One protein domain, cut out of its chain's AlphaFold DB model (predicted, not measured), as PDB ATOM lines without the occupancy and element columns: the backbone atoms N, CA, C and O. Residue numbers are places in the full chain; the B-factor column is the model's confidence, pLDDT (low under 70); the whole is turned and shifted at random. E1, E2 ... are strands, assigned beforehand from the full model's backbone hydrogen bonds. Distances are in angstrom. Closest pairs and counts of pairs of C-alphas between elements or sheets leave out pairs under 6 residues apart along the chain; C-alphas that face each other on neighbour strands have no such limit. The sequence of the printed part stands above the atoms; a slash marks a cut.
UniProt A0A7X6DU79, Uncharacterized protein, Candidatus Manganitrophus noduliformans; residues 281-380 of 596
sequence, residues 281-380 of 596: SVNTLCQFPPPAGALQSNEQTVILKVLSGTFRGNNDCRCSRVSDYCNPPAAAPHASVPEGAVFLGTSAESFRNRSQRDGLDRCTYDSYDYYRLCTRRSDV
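This is residues 281 to 380 of the 596 residues of an uncharacterized protein of Candidatus Manganitrophus noduliformans (UniProt A0A7X6DU79). A long, narrow, twisted ribbon of strands: E2 and E5 run side by side in opposite directions along most of its length, with E4 beside E5 toward one end and short E1 beside E5 at the other. Little E3 adds to the other side of E2 near mid-length, after a long looping stretch, residues 315 to 331. The printed part has 100 residues, with no named helix and five named strands, E1 to E5 in chain order, in one branched sheet of mixed pairing; the class is all strand. It is only just loose, close to extended, with a radius of gyration of the C-alphas of 18.5 A; the spans are 66 by 24 by 16 A.

E5, residues 360 to 380, and E2, residues 294 to 314, are antiparallel neighbours at 168 degrees; N 304 and O 371 are 2.9 A apart, within hydrogen-bond range. E4, residues 342 to 357, is antiparallel to E5 at 157 degrees, with N 349 and O 366 at 2.8 A; the two form a hairpin. E1, residues 281 to 285, is antiparallel to E5, with N 282 and O 378 at 2.8 A. E1 and E4 lie on one side of E5, E2 on the other side. E3, residues 332 to 334, is parallel to E2, with N 305 and O 332 at 2.9 A. E1 is apart from E3 and E4.

E1 begins at C-alpha 281 (25.261, 17.409, -3.506) and spans 13.4 A; E3 spans 6.5 A. E2 spans 53.0 A and bends by 63 degrees at residue 311. E4 spans 38.5 A and bends by 72 degrees at residue 353. E5 spans 59.6 A, ending at C-alpha 380 (24.076, 14.989, -9.122).

The C-alphas farthest apart, those of Gly 293 and Asp 358, are 66.3 A apart. The printed part has no cut. The link E2 to E3 is long, with 17 residues. Residues 313 to 327 and 353 to 361 have pLDDT under 70.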
ATOM      1  N   SER A 281      26.248  17.926  -4.451       89.31
ATOM      2  CA  SER A 281      25.261  17.409  -3.506       89.31
ATOM      3  C   SER A 281      24.027  18.309  -3.494       89.31
ATOM      4  O   SER A 281      24.101  19.446  -3.028       89.31
ATOM      5  N   VAL A 282      22.877  17.778  -3.902       90.00
ATOM      6  CA  VAL A 282      21.592  18.488  -3.908       90.00
ATOM      7  C   VAL A 282      20.642  17.865  -2.888       90.00
ATOM      8  O   VAL A 282      20.390  16.660  -2.901       90.00
ATOM      9  N   ASN A 283      20.085  18.698  -2.008       87.88
ATOM     10  CA  ASN A 283      19.049  18.286  -1.063       87.88
ATOM     11  C   ASN A 283      17.669  18.567  -1.661       87.88
ATOM     12  O   ASN A 283      17.373  19.691  -2.051       87.88
ATOM     13  N   THR A 284      16.822  17.545  -1.702       87.81
ATOM     14  CA  THR A 284      15.441  17.616  -2.197       87.81
ATOM     15  C   THR A 284      14.505  16.883  -1.241       87.81
ATOM     16  O   THR A 284      14.953  16.184  -0.332       87.81
ATOM     17  N   LEU A 285      13.196  17.042  -1.412       88.25
ATOM     18  CA  LEU A 285      12.227  16.160  -0.762       88.25
ATOM     19  C   LEU A 285      12.262  14.778  -1.430       88.25
ATOM     20  O   LEU A 285      12.601  14.666  -2.608       88.25
ATOM     21  N   CYS A 286      11.899  13.721  -0.700       85.88
ATOM     22  CA  CYS A 286      11.774  12.382  -1.282       85.88
ATOM     23  C   CYS A 286      10.600  12.344  -2.273       85.88
ATOM     24  O   CYS A 286       9.454  12.096  -1.899       85.88
ATOM     25  N   GLN A 287      10.886  12.626  -3.541       79.19
ATOM     26  CA  GLN A 287       9.947  12.565  -4.658       79.19
ATOM     27  C   GLN A 287      10.445  11.551  -5.697       79.19
ATOM     28  O   GLN A 287      11.643  11.284  -5.796       79.19
ATOM     29  N   PHE A 288       9.530  10.957  -6.463       75.19
ATOM     30  CA  PHE A 288       9.867  10.084  -7.589       75.19
ATOM     31  C   PHE A 288       9.468  10.765  -8.905       75.19
ATOM     32  O   PHE A 288       8.321  11.206  -9.006       75.19
ATOM     33  N   PRO A 289      10.356  10.818  -9.916       78.62
ATOM     34  CA  PRO A 289      11.742  10.323  -9.928       78.62
ATOM     35  C   PRO A 289      12.730  11.232  -9.154       78.62
ATOM     36  O   PRO A 289      12.382  12.364  -8.817       78.62
ATOM     37  N   PRO A 290      13.955  10.755  -8.846       80.31
ATOM     38  CA  PRO A 290      15.039  11.603  -8.340       80.31
ATOM     39  C   PRO A 290      15.372  12.781  -9.273       80.31
ATOM     40  O   PRO A 290      14.979  12.758 -10.442       80.31
ATOM     41  N   PRO A 291      16.126  13.791  -8.789       83.94
ATOM     42  CA  PRO A 291      16.605  14.883  -9.633       83.94
ATOM     43  C   PRO A 291      17.326  14.354 -10.877       83.94
ATOM     44  O   PRO A 291      18.062  13.368 -10.804       83.94
ATOM     45  N   ALA A 292      17.130  15.010 -12.022       83.88
ATOM     46  CA  ALA A 292      17.822  14.641 -13.253       83.88
ATOM     47  C   ALA A 292      19.347  14.669 -13.041       83.88
ATOM     48  O   ALA A 292      19.875  15.610 -12.455       83.88
ATOM     49  N   GLY A 293      20.037  13.621 -13.496       83.62
ATOM     50  CA  GLY A 293      21.481  13.464 -13.288       83.62
ATOM     51  C   GLY A 293      21.884  12.926 -11.908       83.62
ATOM     52  O   GLY A 293      23.078  12.861 -11.625       83.62
ATOM     53  N   ALA A 294      20.938  12.533 -11.045       87.38
ATOM     54  CA  ALA A 294      21.259  11.876  -9.779       87.38
ATOM     55  C   ALA A 294      21.955  10.521 -10.010       87.38
ATOM     56  O   ALA A 294      21.419   9.648 -10.691       87.38
ATOM     57  N   LEU A 295      23.136  10.348  -9.411       87.75
ATOM     58  CA  LEU A 295      23.911   9.106  -9.428       87.75
ATOM     59  C   LEU A 295      23.498   8.190  -8.274       87.75
ATOM     60  O   LEU A 295      23.051   7.066  -8.481       87.75
ATOM     61  N   GLN A 296      23.630   8.694  -7.046       88.69
ATOM     62  CA  GLN A 296      23.210   8.012  -5.827       88.69
ATOM     63  C   GLN A 296      22.504   8.999  -4.910       88.69
ATOM     64  O   GLN A 296      22.758  10.207  -4.932       88.69
ATOM     65  N   SER A 297      21.596   8.480  -4.098       86.31
ATOM     66  CA  SER A 297      20.821   9.278  -3.165       86.31
ATOM     67  C   SER A 297      20.740   8.596  -1.813       86.31
ATOM     68  O   SER A 297      20.487   7.398  -1.735       86.31
ATOM     69  N   ASN A 298      20.910   9.384  -0.757       87.50
ATOM     70  CA  ASN A 298      20.676   8.967   0.614       87.50
ATOM     71  C   ASN A 298      19.393   9.634   1.105       87.50
ATOM     72  O   ASN A 298      19.273  10.863   1.099       87.50
ATOM     73  N   GLU A 299      18.426   8.820   1.506       89.00
ATOM     74  CA  GLU A 299      17.162   9.288   2.063       89.00
ATOM     75  C   GLU A 299      17.212   9.263   3.583       89.00
ATOM     76  O   GLU A 299      17.704   8.316   4.196       89.00
ATOM     77  N   GLN A 300      16.669  10.305   4.195       87.31
ATOM     78  CA  GLN A 300      16.509  10.401   5.631       87.31
ATOM     79  C   GLN A 300      15.065  10.782   5.933       87.31
ATOM     80  O   GLN A 300      14.559  11.801   5.468       87.31
ATOM     81  N   THR A 301      14.396   9.958   6.738       88.44
ATOM     82  CA  THR A 301      13.065  10.275   7.261       88.44
ATOM     83  C   THR A 301      13.185  10.676   8.721       88.44
ATOM     84  O   THR A 301      13.726   9.926   9.531       88.44
ATOM     85  N   VAL A 302      12.666  11.852   9.060       89.94
ATOM     86  CA  VAL A 302      12.586  12.350  10.437       89.94
ATOM     87  C   VAL A 302      11.130  12.575  10.832       89.94
ATOM     88  O   VAL A 302      10.301  12.968  10.007       89.94
ATOM     89  N   ILE A 303      10.818  12.318  12.103       90.25
ATOM     90  CA  ILE A 303       9.513  12.628  12.688       90.25
ATOM     91  C   ILE A 303       9.634  13.951  13.441       90.25
ATOM     92  O   ILE A 303      10.540  14.148  14.256       90.25
ATOM     93  N   LEU A 304       8.719  14.866  13.148       91.75
ATOM     94  CA  LEU A 304       8.675  16.216  13.690       91.75
ATOM     95  C   LEU A 304       7.361  16.417  14.438       91.75
ATOM     96  O   LEU A 304       6.346  15.822  14.070       91.75
ATOM     97  N   LYS A 305       7.371  17.274  15.459       91.00
ATOM     98  CA  LYS A 305       6.165  17.661  16.197       91.00
ATOM     99  C   LYS A 305       6.008  19.179  16.253       91.00
ATOM    100  O   LYS A 305       6.967  19.890  16.551       91.00
ATOM    101  N   VAL A 306       4.803  19.672  15.983       92.62
ATOM    102  CA  VAL A 306       4.452  21.102  15.978       92.62
ATOM    103  C   VAL A 306       3.370  21.343  17.025       92.62
ATOM    104  O   VAL A 306       2.428  20.562  17.125       92.62
ATOM    105  N   LEU A 307       3.508  22.390  17.841       91.06
ATOM    106  CA  LEU A 307       2.524  22.700  18.882       91.06
ATOM    107  C   LEU A 307       1.197  23.132  18.237       91.06
ATOM    108  O   LEU A 307       1.134  24.165  17.580       91.06
ATOM    109  N   SER A 308       0.143  22.353  18.472       86.12
ATOM    110  CA  SER A 308      -1.224  22.612  18.003       86.12
ATOM    111  C   SER A 308      -1.985  23.544  18.962       86.12
ATOM    112  O   SER A 308      -2.870  24.297  18.563       86.12
ATOM    113  N   GLY A 309      -1.608  23.542  20.246       85.81
ATOM    114  CA  GLY A 309      -2.142  24.443  21.271       85.81
ATOM    115  C   GLY A 309      -2.151  23.820  22.666       85.81
ATOM    116  O   GLY A 309      -1.829  22.645  22.836       85.81
ATOM    117  N   THR A 310      -2.540  24.598  23.676       84.50
ATOM    118  CA  THR A 310      -2.713  24.116  25.057       84.50
ATOM    119  C   THR A 310      -4.197  23.913  25.342       84.50
ATOM    120  O   THR A 310      -4.993  24.847  25.233       84.50
ATOM    121  N   PHE A 311      -4.571  22.701  25.740       79.19
ATOM    122  CA  PHE A 311      -5.964  22.295  25.905       79.19
ATOM    123  C   PHE A 311      -6.255  21.833  27.335       79.19
ATOM    124  O   PHE A 311      -5.365  21.460  28.106       79.19
ATOM    125  N   ARG A 312      -7.541  21.870  27.701       75.25
ATOM    126  CA  ARG A 312      -8.046  21.380  28.987       75.25
ATOM    127  C   ARG A 312      -9.134  20.342  28.734       75.25
ATOM    128  O   ARG A 312     -10.236  20.701  28.328       75.25
ATOM    129  N   GLY A 313      -8.815  19.078  28.990       69.00
ATOM    130  CA  GLY A 313      -9.725  17.942  28.817       69.00
ATOM    131  C   GLY A 313     -10.283  17.432  30.146       69.00
ATOM    132  O   GLY A 313      -9.658  17.616  31.194       69.00
ATOM    133  N   ASN A 314     -11.451  16.787  30.086       63.84
ATOM    134  CA  ASN A 314     -12.038  16.035  31.194       63.84
ATOM    135  C   ASN A 314     -12.029  14.537  30.824       63.84
ATOM    136  O   ASN A 314     -12.552  14.189  29.769       63.84
ATOM    137  N   ASN A 315     -11.499  13.692  31.715       55.84
ATOM    138  CA  ASN A 315     -11.318  12.234  31.619       55.84
ATOM    139  C   ASN A 315     -10.370  11.712  30.515       55.84
ATOM    140  O   ASN A 315     -10.342  12.201  29.395       55.84
ATOM    141  N   ASP A 316      -9.606  10.675  30.886       60.97
ATOM    142  CA  ASP A 316      -8.594   9.941  30.101       60.97
ATOM    143  C   ASP A 316      -7.437  10.778  29.521       60.97
ATOM    144  O   ASP A 316      -7.142  10.813  28.329       60.97
ATOM    145  N   CYS A 317      -6.740  11.468  30.421       60.22
ATOM    146  CA  CYS A 317      -5.636  12.372  30.113       60.22
ATOM    147  C   CYS A 317      -4.334  11.692  29.652       60.22
ATOM    148  O   CYS A 317      -3.270  12.257  29.890       60.22
ATOM    149  N   ARG A 318      -4.347  10.467  29.114       57.00
ATOM    150  CA  ARG A 318      -3.099   9.726  28.860       57.00
ATOM    151  C   ARG A 318      -2.857   9.266  27.433       57.00
ATOM    152  O   ARG A 318      -1.726   8.872  27.189       57.00
ATOM    153  N   CYS A 319      -3.805   9.325  26.499       57.81
ATOM    154  CA  CYS A 319      -3.611   8.610  25.229       57.81
ATOM    155  C   CYS A 319      -3.559   9.493  23.974       57.81
ATOM    156  O   CYS A 319      -4.268  10.486  23.822       57.81
ATOM    157  N   SER A 320      -2.636   9.101  23.092       54.47
ATOM    158  CA  SER A 320      -2.288   9.710  21.810       54.47
ATOM    159  C   SER A 320      -3.076   9.048  20.679       54.47
ATOM    160  O   SER A 320      -3.263   7.834  20.712       54.47
ATOM    161  N   ARG A 321      -3.498   9.801  19.651       60.16
ATOM    162  CA  ARG A 321      -4.099   9.233  18.423       60.16
ATOM    163  C   ARG A 321      -3.066   8.985  17.309       60.16
ATOM    164  O   ARG A 321      -3.456   8.747  16.174       60.16
ATOM    165  N   VAL A 322      -1.764   9.080  17.603       55.88
ATOM    166  CA  VAL A 322      -0.681   8.961  16.602       55.88
ATOM    167  C   VAL A 322      -0.275   7.504  16.331       55.88
ATOM    168  O   VAL A 322       0.157   7.194  15.225       55.88
ATOM    169  N   SER A 323      -0.375   6.610  17.321       53.03
ATOM    170  CA  SER A 323       0.161   5.234  17.242       53.03
ATOM    171  C   SER A 323      -0.755   4.158  17.843       53.03
ATOM    172  O   SER A 323      -0.286   3.060  18.134       53.03
ATOM    173  N   ASP A 324      -2.029   4.477  18.102       53.28
ATOM    174  CA  ASP A 324      -2.979   3.658  18.882       53.28
ATOM    175  C   ASP A 324      -2.509   3.291  20.315       53.28
ATOM    176  O   ASP A 324      -3.210   2.591  21.044       53.28
ATOM    177  N   TYR A 325      -1.357   3.810  20.764       52.78
ATOM    178  CA  TYR A 325      -0.786   3.628  22.100       52.78
ATOM    179  C   TYR A 325      -0.378   4.962  22.735       52.78
ATOM    180  O   TYR A 325      -0.080   5.954  22.074       52.78
ATOM    181  N   CYS A 326      -0.328   4.978  24.066       59.69
ATOM    182  CA  CYS A 326      -0.204   6.187  24.886       59.69
ATOM    183  C   CYS A 326       1.226   6.786  24.941       59.69
ATOM    184  O   CYS A 326       1.476   7.673  25.749       59.69
ATOM    185  N   ASN A 327       2.146   6.345  24.068       68.56
ATOM    186  CA  ASN A 327       3.483   6.924  23.893       68.56
ATOM    187  C   ASN A 327       3.729   7.260  22.408       68.56
ATOM    188  O   ASN A 327       3.809   6.340  21.587       68.56
ATOM    189  N   PRO A 328       3.863   8.547  22.043       71.00
ATOM    190  CA  PRO A 328       4.210   8.933  20.681       71.00
ATOM    191  C   PRO A 328       5.676   8.582  20.348       71.00
ATOM    192  O   PRO A 328       6.499   8.427  21.257       71.00
ATOM    193  N   PRO A 329       6.034   8.459  19.054       78.88
ATOM    194  CA  PRO A 329       7.418   8.251  18.640       78.88
ATOM    195  C   PRO A 329       8.295   9.455  19.010       78.88
ATOM    196  O   PRO A 329       7.817  10.586  19.097       78.88
ATOM    197  N   ALA A 330       9.599   9.231  19.191       83.56
ATOM    198  CA  ALA A 330      10.543  10.323  19.410       83.56
ATOM    199  C   ALA A 330      10.507  11.301  18.221       83.56
ATOM    200  O   ALA A 330      10.730  10.900  17.078       83.56
ATOM    201  N   ALA A 331      10.218  12.575  18.498       86.75
ATOM    202  CA  ALA A 331      10.056  13.605  17.478       86.75
ATOM    203  C   ALA A 331      10.727  14.919  17.887       86.75
ATOM    204  O   ALA A 331      10.655  15.338  19.048       86.75
ATOM    205  N   ALA A 332      11.356  15.584  16.917       87.69
ATOM    206  CA  ALA A 332      11.992  16.879  17.134       87.69
ATOM    207  C   ALA A 332      10.943  18.010  17.113       87.69
ATOM    208  O   ALA A 332      10.086  18.023  16.222       87.69
ATOM    209  N   PRO A 333      10.972  18.958  18.070       88.25
ATOM    210  CA  PRO A 333      10.048  20.086  18.075       88.25
ATOM    211  C   PRO A 333      10.352  21.045  16.917       88.25
ATOM    212  O   PRO A 333      11.510  21.377  16.670       88.25
ATOM    213  N   HIS A 334       9.309  21.515  16.237       90.94
ATOM    214  CA  HIS A 334       9.406  22.476  15.141       90.94
ATOM    215  C   HIS A 334       8.389  23.614  15.327       90.94
ATOM    216  O   HIS A 334       7.299  23.399  15.858       90.94
ATOM    217  N   ALA A 335       8.745  24.835  14.916       89.69
ATOM    218  CA  ALA A 335       7.918  26.028  15.149       89.69
ATOM    219  C   ALA A 335       6.666  26.093  14.251       89.69
ATOM    220  O   ALA A 335       5.637  26.624  14.655       89.69
ATOM    221  N   SER A 336       6.757  25.548  13.041       91.12
ATOM    222  CA  SER A 336       5.681  25.456  12.048       91.12
ATOM    223  C   SER A 336       5.850  24.189  11.205       91.12
ATOM    224  O   SER A 336       6.914  23.562  11.243       91.12
ATOM    225  N   VAL A 337       4.806  23.803  10.461       90.19
ATOM    226  CA  VAL A 337       4.818  22.619   9.585       90.19
ATOM    227  C   VAL A 337       5.764  22.857   8.402       90.19
ATOM    228  O   VAL A 337       5.522  23.787   7.628       90.19
ATOM    229  N   PRO A 338       6.828  22.051   8.233       87.25
ATOM    230  CA  PRO A 338       7.711  22.174   7.078       87.25
ATOM    231  C   PRO A 338       7.007  21.789   5.776       87.25
ATOM    232  O   PRO A 338       6.158  20.896   5.749       87.25
ATOM    233  N   GLU A 339       7.408  22.426   4.680       86.25
ATOM    234  CA  GLU A 339       6.928  22.080   3.343       86.25
ATOM    235  C   GLU A 339       7.248  20.612   3.003       86.25
ATOM    236  O   GLU A 339       8.344  20.117   3.273       86.25
ATOM    237  N   GLY A 340       6.272  19.892   2.441       83.19
ATOM    238  CA  GLY A 340       6.411  18.473   2.094       83.19
ATOM    239  C   GLY A 340       6.280  17.487   3.260       83.19
ATOM    240  O   GLY A 340       6.381  16.278   3.043       83.19
ATOM    241  N   ALA A 341       6.038  17.960   4.487       89.62
ATOM    242  CA  ALA A 341       5.795  17.087   5.631       89.62
ATOM    243  C   ALA A 341       4.386  16.457   5.568       89.62
ATOM    244  O   ALA A 341       3.397  17.127   5.277       89.62
ATOM    245  N   VAL A 342       4.282  15.160   5.864       89.62
ATOM    246  CA  VAL A 342       3.018  14.403   5.835       89.62
ATOM    247  C   VAL A 342       2.509  14.196   7.257       89.62
ATOM    248  O   VAL A 342       3.239  13.675   8.099       89.62
ATOM    249  N   PHE A 343       1.260  14.581   7.520       90.19
ATOM    250  CA  PHE A 343       0.627  14.446   8.834       90.19
ATOM    251  C   PHE A 343       0.460  12.975   9.241       90.19
ATOM    252  O   PHE A 343       0.027  12.147   8.441       90.19
ATOM    253  N   LEU A 344       0.812  12.664  10.490       87.44
ATOM    254  CA  LEU A 344       0.710  11.330  11.087       87.44
ATOM    255  C   LEU A 344      -0.419  11.238  12.119       87.44
ATOM    256  O   LEU A 344      -1.017  10.179  12.266       87.44
ATOM    257  N   GLY A 345      -0.700  12.324  12.841       83.81
ATOM    258  CA  GLY A 345      -1.703  12.355  13.906       83.81
ATOM    259  C   GLY A 345      -1.388  13.393  14.981       83.81
ATOM    260  O   GLY A 345      -0.390  14.106  14.899       83.81
ATOM    261  N   THR A 346      -2.202  13.427  16.035       84.19
ATOM    262  CA  THR A 346      -2.067  14.380  17.150       84.19
ATOM    263  C   THR A 346      -1.892  13.653  18.487       84.19
ATOM    264  O   THR A 346      -2.596  12.677  18.771       84.19
ATOM    265  N   SER A 347      -0.973  14.136  19.330       82.38
ATOM    266  CA  SER A 347      -0.689  13.593  20.665       82.38
ATOM    267  C   SER A 347      -0.750  14.670  21.742       82.38
ATOM    268  O   SER A 347      -0.239  15.771  21.551       82.38
ATOM    269  N   ALA A 348      -1.296  14.329  22.909       78.44
ATOM    270  CA  ALA A 348      -1.174  15.145  24.113       78.44
ATOM    271  C   ALA A 348       0.176  14.888  24.807       78.44
ATOM    272  O   ALA A 348       0.573  13.739  24.995       78.44
ATOM    273  N   GLU A 349       0.866  15.953  25.207       76.88
ATOM    274  CA  GLU A 349       2.146  15.941  25.918       76.88
ATOM    275  C   GLU A 349       2.191  17.029  27.007       76.88
ATOM    276  O   GLU A 349       1.271  17.835  27.158       76.88
ATOM    277  N   SER A 350       3.283  17.066  27.783       76.06
ATOM    278  CA  SER A 350       3.576  18.136  28.752       76.06
ATOM    279  C   SER A 350       2.429  18.409  29.738       76.06
ATOM    280  O   SER A 350       1.949  19.533  29.872       76.06
ATOM    281  N   PHE A 351       1.976  17.373  30.446       73.00
ATOM    282  CA  PHE A 351       0.906  17.481  31.441       73.00
ATOM    283  C   PHE A 351       1.343  18.338  32.632       73.00
ATOM    284  O   PHE A 351       2.220  17.947  33.400       73.00
ATOM    285  N   ARG A 352       0.727  19.515  32.798       71.88
ATOM    286  CA  ARG A 352       1.174  20.511  33.793       71.88
ATOM    287  C   ARG A 352       0.397  20.468  35.100       71.88
ATOM    288  O   ARG A 352       0.925  20.853  36.138       71.88
ATOM    289  N   ASN A 353      -0.873  20.070  35.059       67.31
ATOM    290  CA  ASN A 353      -1.730  20.077  36.243       67.31
ATOM    291  C   ASN A 353      -2.858  19.047  36.114       67.31
ATOM    292  O   ASN A 353      -3.482  18.961  35.051       67.31
ATOM    293  N   ARG A 354      -3.122  18.304  37.195       68.00
ATOM    294  CA  ARG A 354      -4.238  17.360  37.339       68.00
ATOM    295  C   ARG A 354      -5.070  17.798  38.535       68.00
ATOM    296  O   ARG A 354      -4.558  17.851  39.651       68.00
ATOM    297  N   SER A 355      -6.342  18.097  38.310       68.94
ATOM    298  CA  SER A 355      -7.288  18.395  39.383       68.94
ATOM    299  C   SER A 355      -8.535  17.535  39.250       68.94
ATOM    300  O   SER A 355      -8.988  17.250  38.145       68.94
ATOM    301  N   GLN A 356      -9.080  17.109  40.386       63.19
ATOM    302  CA  GLN A 356     -10.302  16.318  40.440       63.19
ATOM    303  C   GLN A 356     -11.449  17.244  40.847       63.19
ATOM    304  O   GLN A 356     -11.383  17.894  41.892       63.19
ATOM    305  N   ARG A 357     -12.480  17.356  40.007       62.25
ATOM    306  CA  ARG A 357     -13.685  18.143  40.310       62.25
ATOM    307  C   ARG A 357     -14.904  17.354  39.858       62.25
ATOM    308  O   ARG A 357     -14.927  16.879  38.727       62.25
ATOM    309  N   ASP A 358     -15.872  17.185  40.755       65.69
ATOM    310  CA  ASP A 358     -17.124  16.455  40.509       65.69
ATOM    311  C   ASP A 358     -16.918  15.005  40.012       65.69
ATOM    312  O   ASP A 358     -17.641  14.514  39.152       65.69
ATOM    313  N   GLY A 359     -15.895  14.312  40.535       64.56
ATOM    314  CA  GLY A 359     -15.591  12.912  40.196       64.56
ATOM    315  C   GLY A 359     -14.868  12.692  38.859       64.56
ATOM    316  O   GLY A 359     -14.596  11.546  38.511       64.56
ATOM    317  N   LEU A 360     -14.522  13.759  38.130       60.38
ATOM    318  CA  LEU A 360     -13.823  13.703  36.840       60.38
ATOM    319  C   LEU A 360     -12.374  14.194  36.979       60.38
ATOM    320  O   LEU A 360     -12.102  15.172  37.685       60.38
ATOM    321  N   ASP A 361     -11.446  13.536  36.283       66.19
ATOM    322  CA  ASP A 361     -10.053  13.980  36.180       66.19
ATOM    323  C   ASP A 361      -9.942  15.085  35.127       66.19
ATOM    324  O   ASP A 361     -10.240  14.870  33.952       66.19
ATOM    325  N   ARG A 362      -9.491  16.274  35.530       70.75
ATOM    326  CA  ARG A 362      -9.248  17.401  34.628       70.75
ATOM    327  C   ARG A 362      -7.757  17.629  34.466       70.75
ATOM    328  O   ARG A 362      -7.053  17.866  35.450       70.75
ATOM    329  N   CYS A 363      -7.287  17.628  33.224       73.50
ATOM    330  CA  CYS A 363      -5.870  17.808  32.926       73.50
ATOM    331  C   CYS A 363      -5.645  18.968  31.965       73.50
ATOM    332  O   CYS A 363      -6.422  19.188  31.037       73.50
ATOM    333  N   THR A 364      -4.567  19.714  32.210       79.19
ATOM    334  CA  THR A 364      -4.052  20.723  31.274       79.19
ATOM    335  C   THR A 364      -2.811  20.160  30.594       79.19
ATOM    336  O   THR A 364      -1.874  19.753  31.288       79.19
ATOM    337  N   TYR A 365      -2.828  20.120  29.265       79.81
ATOM    338  CA  TYR A 365      -1.788  19.513  28.436       79.81
ATOM    339  C   TYR A 365      -1.538  20.344  27.179       79.81
ATOM    340  O   TYR A 365      -2.405  21.101  26.737       79.81
ATOM    341  N   ASP A 366      -0.357  20.174  26.598       86.00
ATOM    342  CA  ASP A 366      -0.018  20.718  25.291       86.00
ATOM    343  C   ASP A 366      -0.281  19.641  24.235       86.00
ATOM    344  O   ASP A 366       0.092  18.485  24.407       86.00
ATOM    345  N   SER A 367      -0.966  19.992  23.155       84.81
ATOM    346  CA  SER A 367      -1.219  19.081  22.041       84.81
ATOM    347  C   SER A 367      -0.216  19.346  20.934       84.81
ATOM    348  O   SER A 367      -0.031  20.497  20.536       84.81
ATOM    349  N   TYR A 368       0.396  18.291  20.413       88.38
ATOM    350  CA  TYR A 368       1.339  18.356  19.305       88.38
ATOM    351  C   TYR A 368       0.834  17.556  18.108       88.38
ATOM    352  O   TYR A 368       0.424  16.403  18.249       88.38
ATOM    353  N   ASP A 369       0.919  18.166  16.932       90.38
ATOM    354  CA  ASP A 369       0.680  17.527  15.645       90.38
ATOM    355  C   ASP A 369       1.991  16.935  15.124       90.38
ATOM    356  O   ASP A 369       3.020  17.614  15.063       90.38
ATOM    357  N   TYR A 370       1.958  15.649  14.787       89.75
ATOM    358  CA  TYR A 370       3.107  14.870  14.349       89.75
ATOM    359  C   TYR A 370       3.135  14.764  12.831       89.75
ATOM    360  O   TYR A 370       2.123  14.468  12.193       89.75
ATOM    361  N   TYR A 371       4.320  14.939  12.259       91.31
ATOM    362  CA  TYR A 371       4.552  14.867  10.824       91.31
ATOM    363  C   TYR A 371       5.768  13.994  10.522       91.31
ATOM    364  O   TYR A 371       6.747  14.002  11.268       91.31
ATOM    365  N   ARG A 372       5.740  13.278   9.396       90.25
ATOM    366  CA  ARG A 372       6.942  12.688   8.789       90.25
ATOM    367  C   ARG A 372       7.461  13.613   7.696       90.25
ATOM    368  O   ARG A 372       6.691  14.043   6.840       90.25
ATOM    369  N   LEU A 373       8.760  13.873   7.689       90.88
ATOM    370  CA  LEU A 373       9.434  14.574   6.603       90.88
ATOM    371  C   LEU A 373      10.536  13.670   6.059       90.88
ATOM    372  O   LEU A 373      11.420  13.255   6.807       90.88
ATOM    373  N   CYS A 374      10.460  13.359   4.768       90.25
ATOM    374  CA  CYS A 374      11.499  12.617   4.071       90.25
ATOM    375  C   CYS A 374      12.297  13.583   3.197       90.25
ATOM    376  O   CYS A 374      11.747  14.209   2.285       90.25
ATOM    377  N   THR A 375      13.591  13.693   3.480       89.75
ATOM    378  CA  THR A 375      14.552  14.443   2.673       89.75
ATOM    379  C   THR A 375      15.500  13.478   1.973       89.75
ATOM    380  O   THR A 375      15.874  12.433   2.504       89.75
ATOM    381  N   ARG A 376      15.887  13.825   0.750       88.50
ATOM    382  CA  ARG A 376      16.812  13.070  -0.084       88.50
ATOM    383  C   ARG A 376      18.005  13.950  -0.423       88.50
ATOM    384  O   ARG A 376      17.855  14.988  -1.069       88.50
ATOM    385  N   ARG A 377      19.196  13.503  -0.038       90.12
ATOM    386  CA  ARG A 377      20.468  14.082  -0.467       90.12
ATOM    387  C   ARG A 377      20.991  13.279  -1.649       90.12
ATOM    388  O   ARG A 377      21.271  12.095  -1.494       90.12
ATOM    389  N   SER A 378      21.078  13.903  -2.817       90.62
ATOM    390  CA  SER A 378      21.493  13.252  -4.063       90.62
ATOM    391  C   SER A 378      22.811  13.830  -4.550       90.62
ATOM    392  O   SER A 378      22.956  15.049  -4.603       90.62
ATOM    393  N   ASP A 379      23.735  12.966  -4.950       93.88
ATOM    394  CA  ASP A 379      24.891  13.374  -5.740       93.88
ATOM    395  C   ASP A 379      24.457  13.474  -7.202       93.88
ATOM    396  O   ASP A 379      24.026  12.484  -7.797       93.88
ATOM    397  N   VAL A 380      24.519  14.677  -7.762       92.12
ATOM    398  CA  VAL A 380      24.076  14.989  -9.122       92.12
ATOM    399  C   VAL A 380      25.294  15.261  -9.990       92.12
ATOM    400  O   VAL A 380      26.101  16.136  -9.670       92.12
TER     401      VAL A 380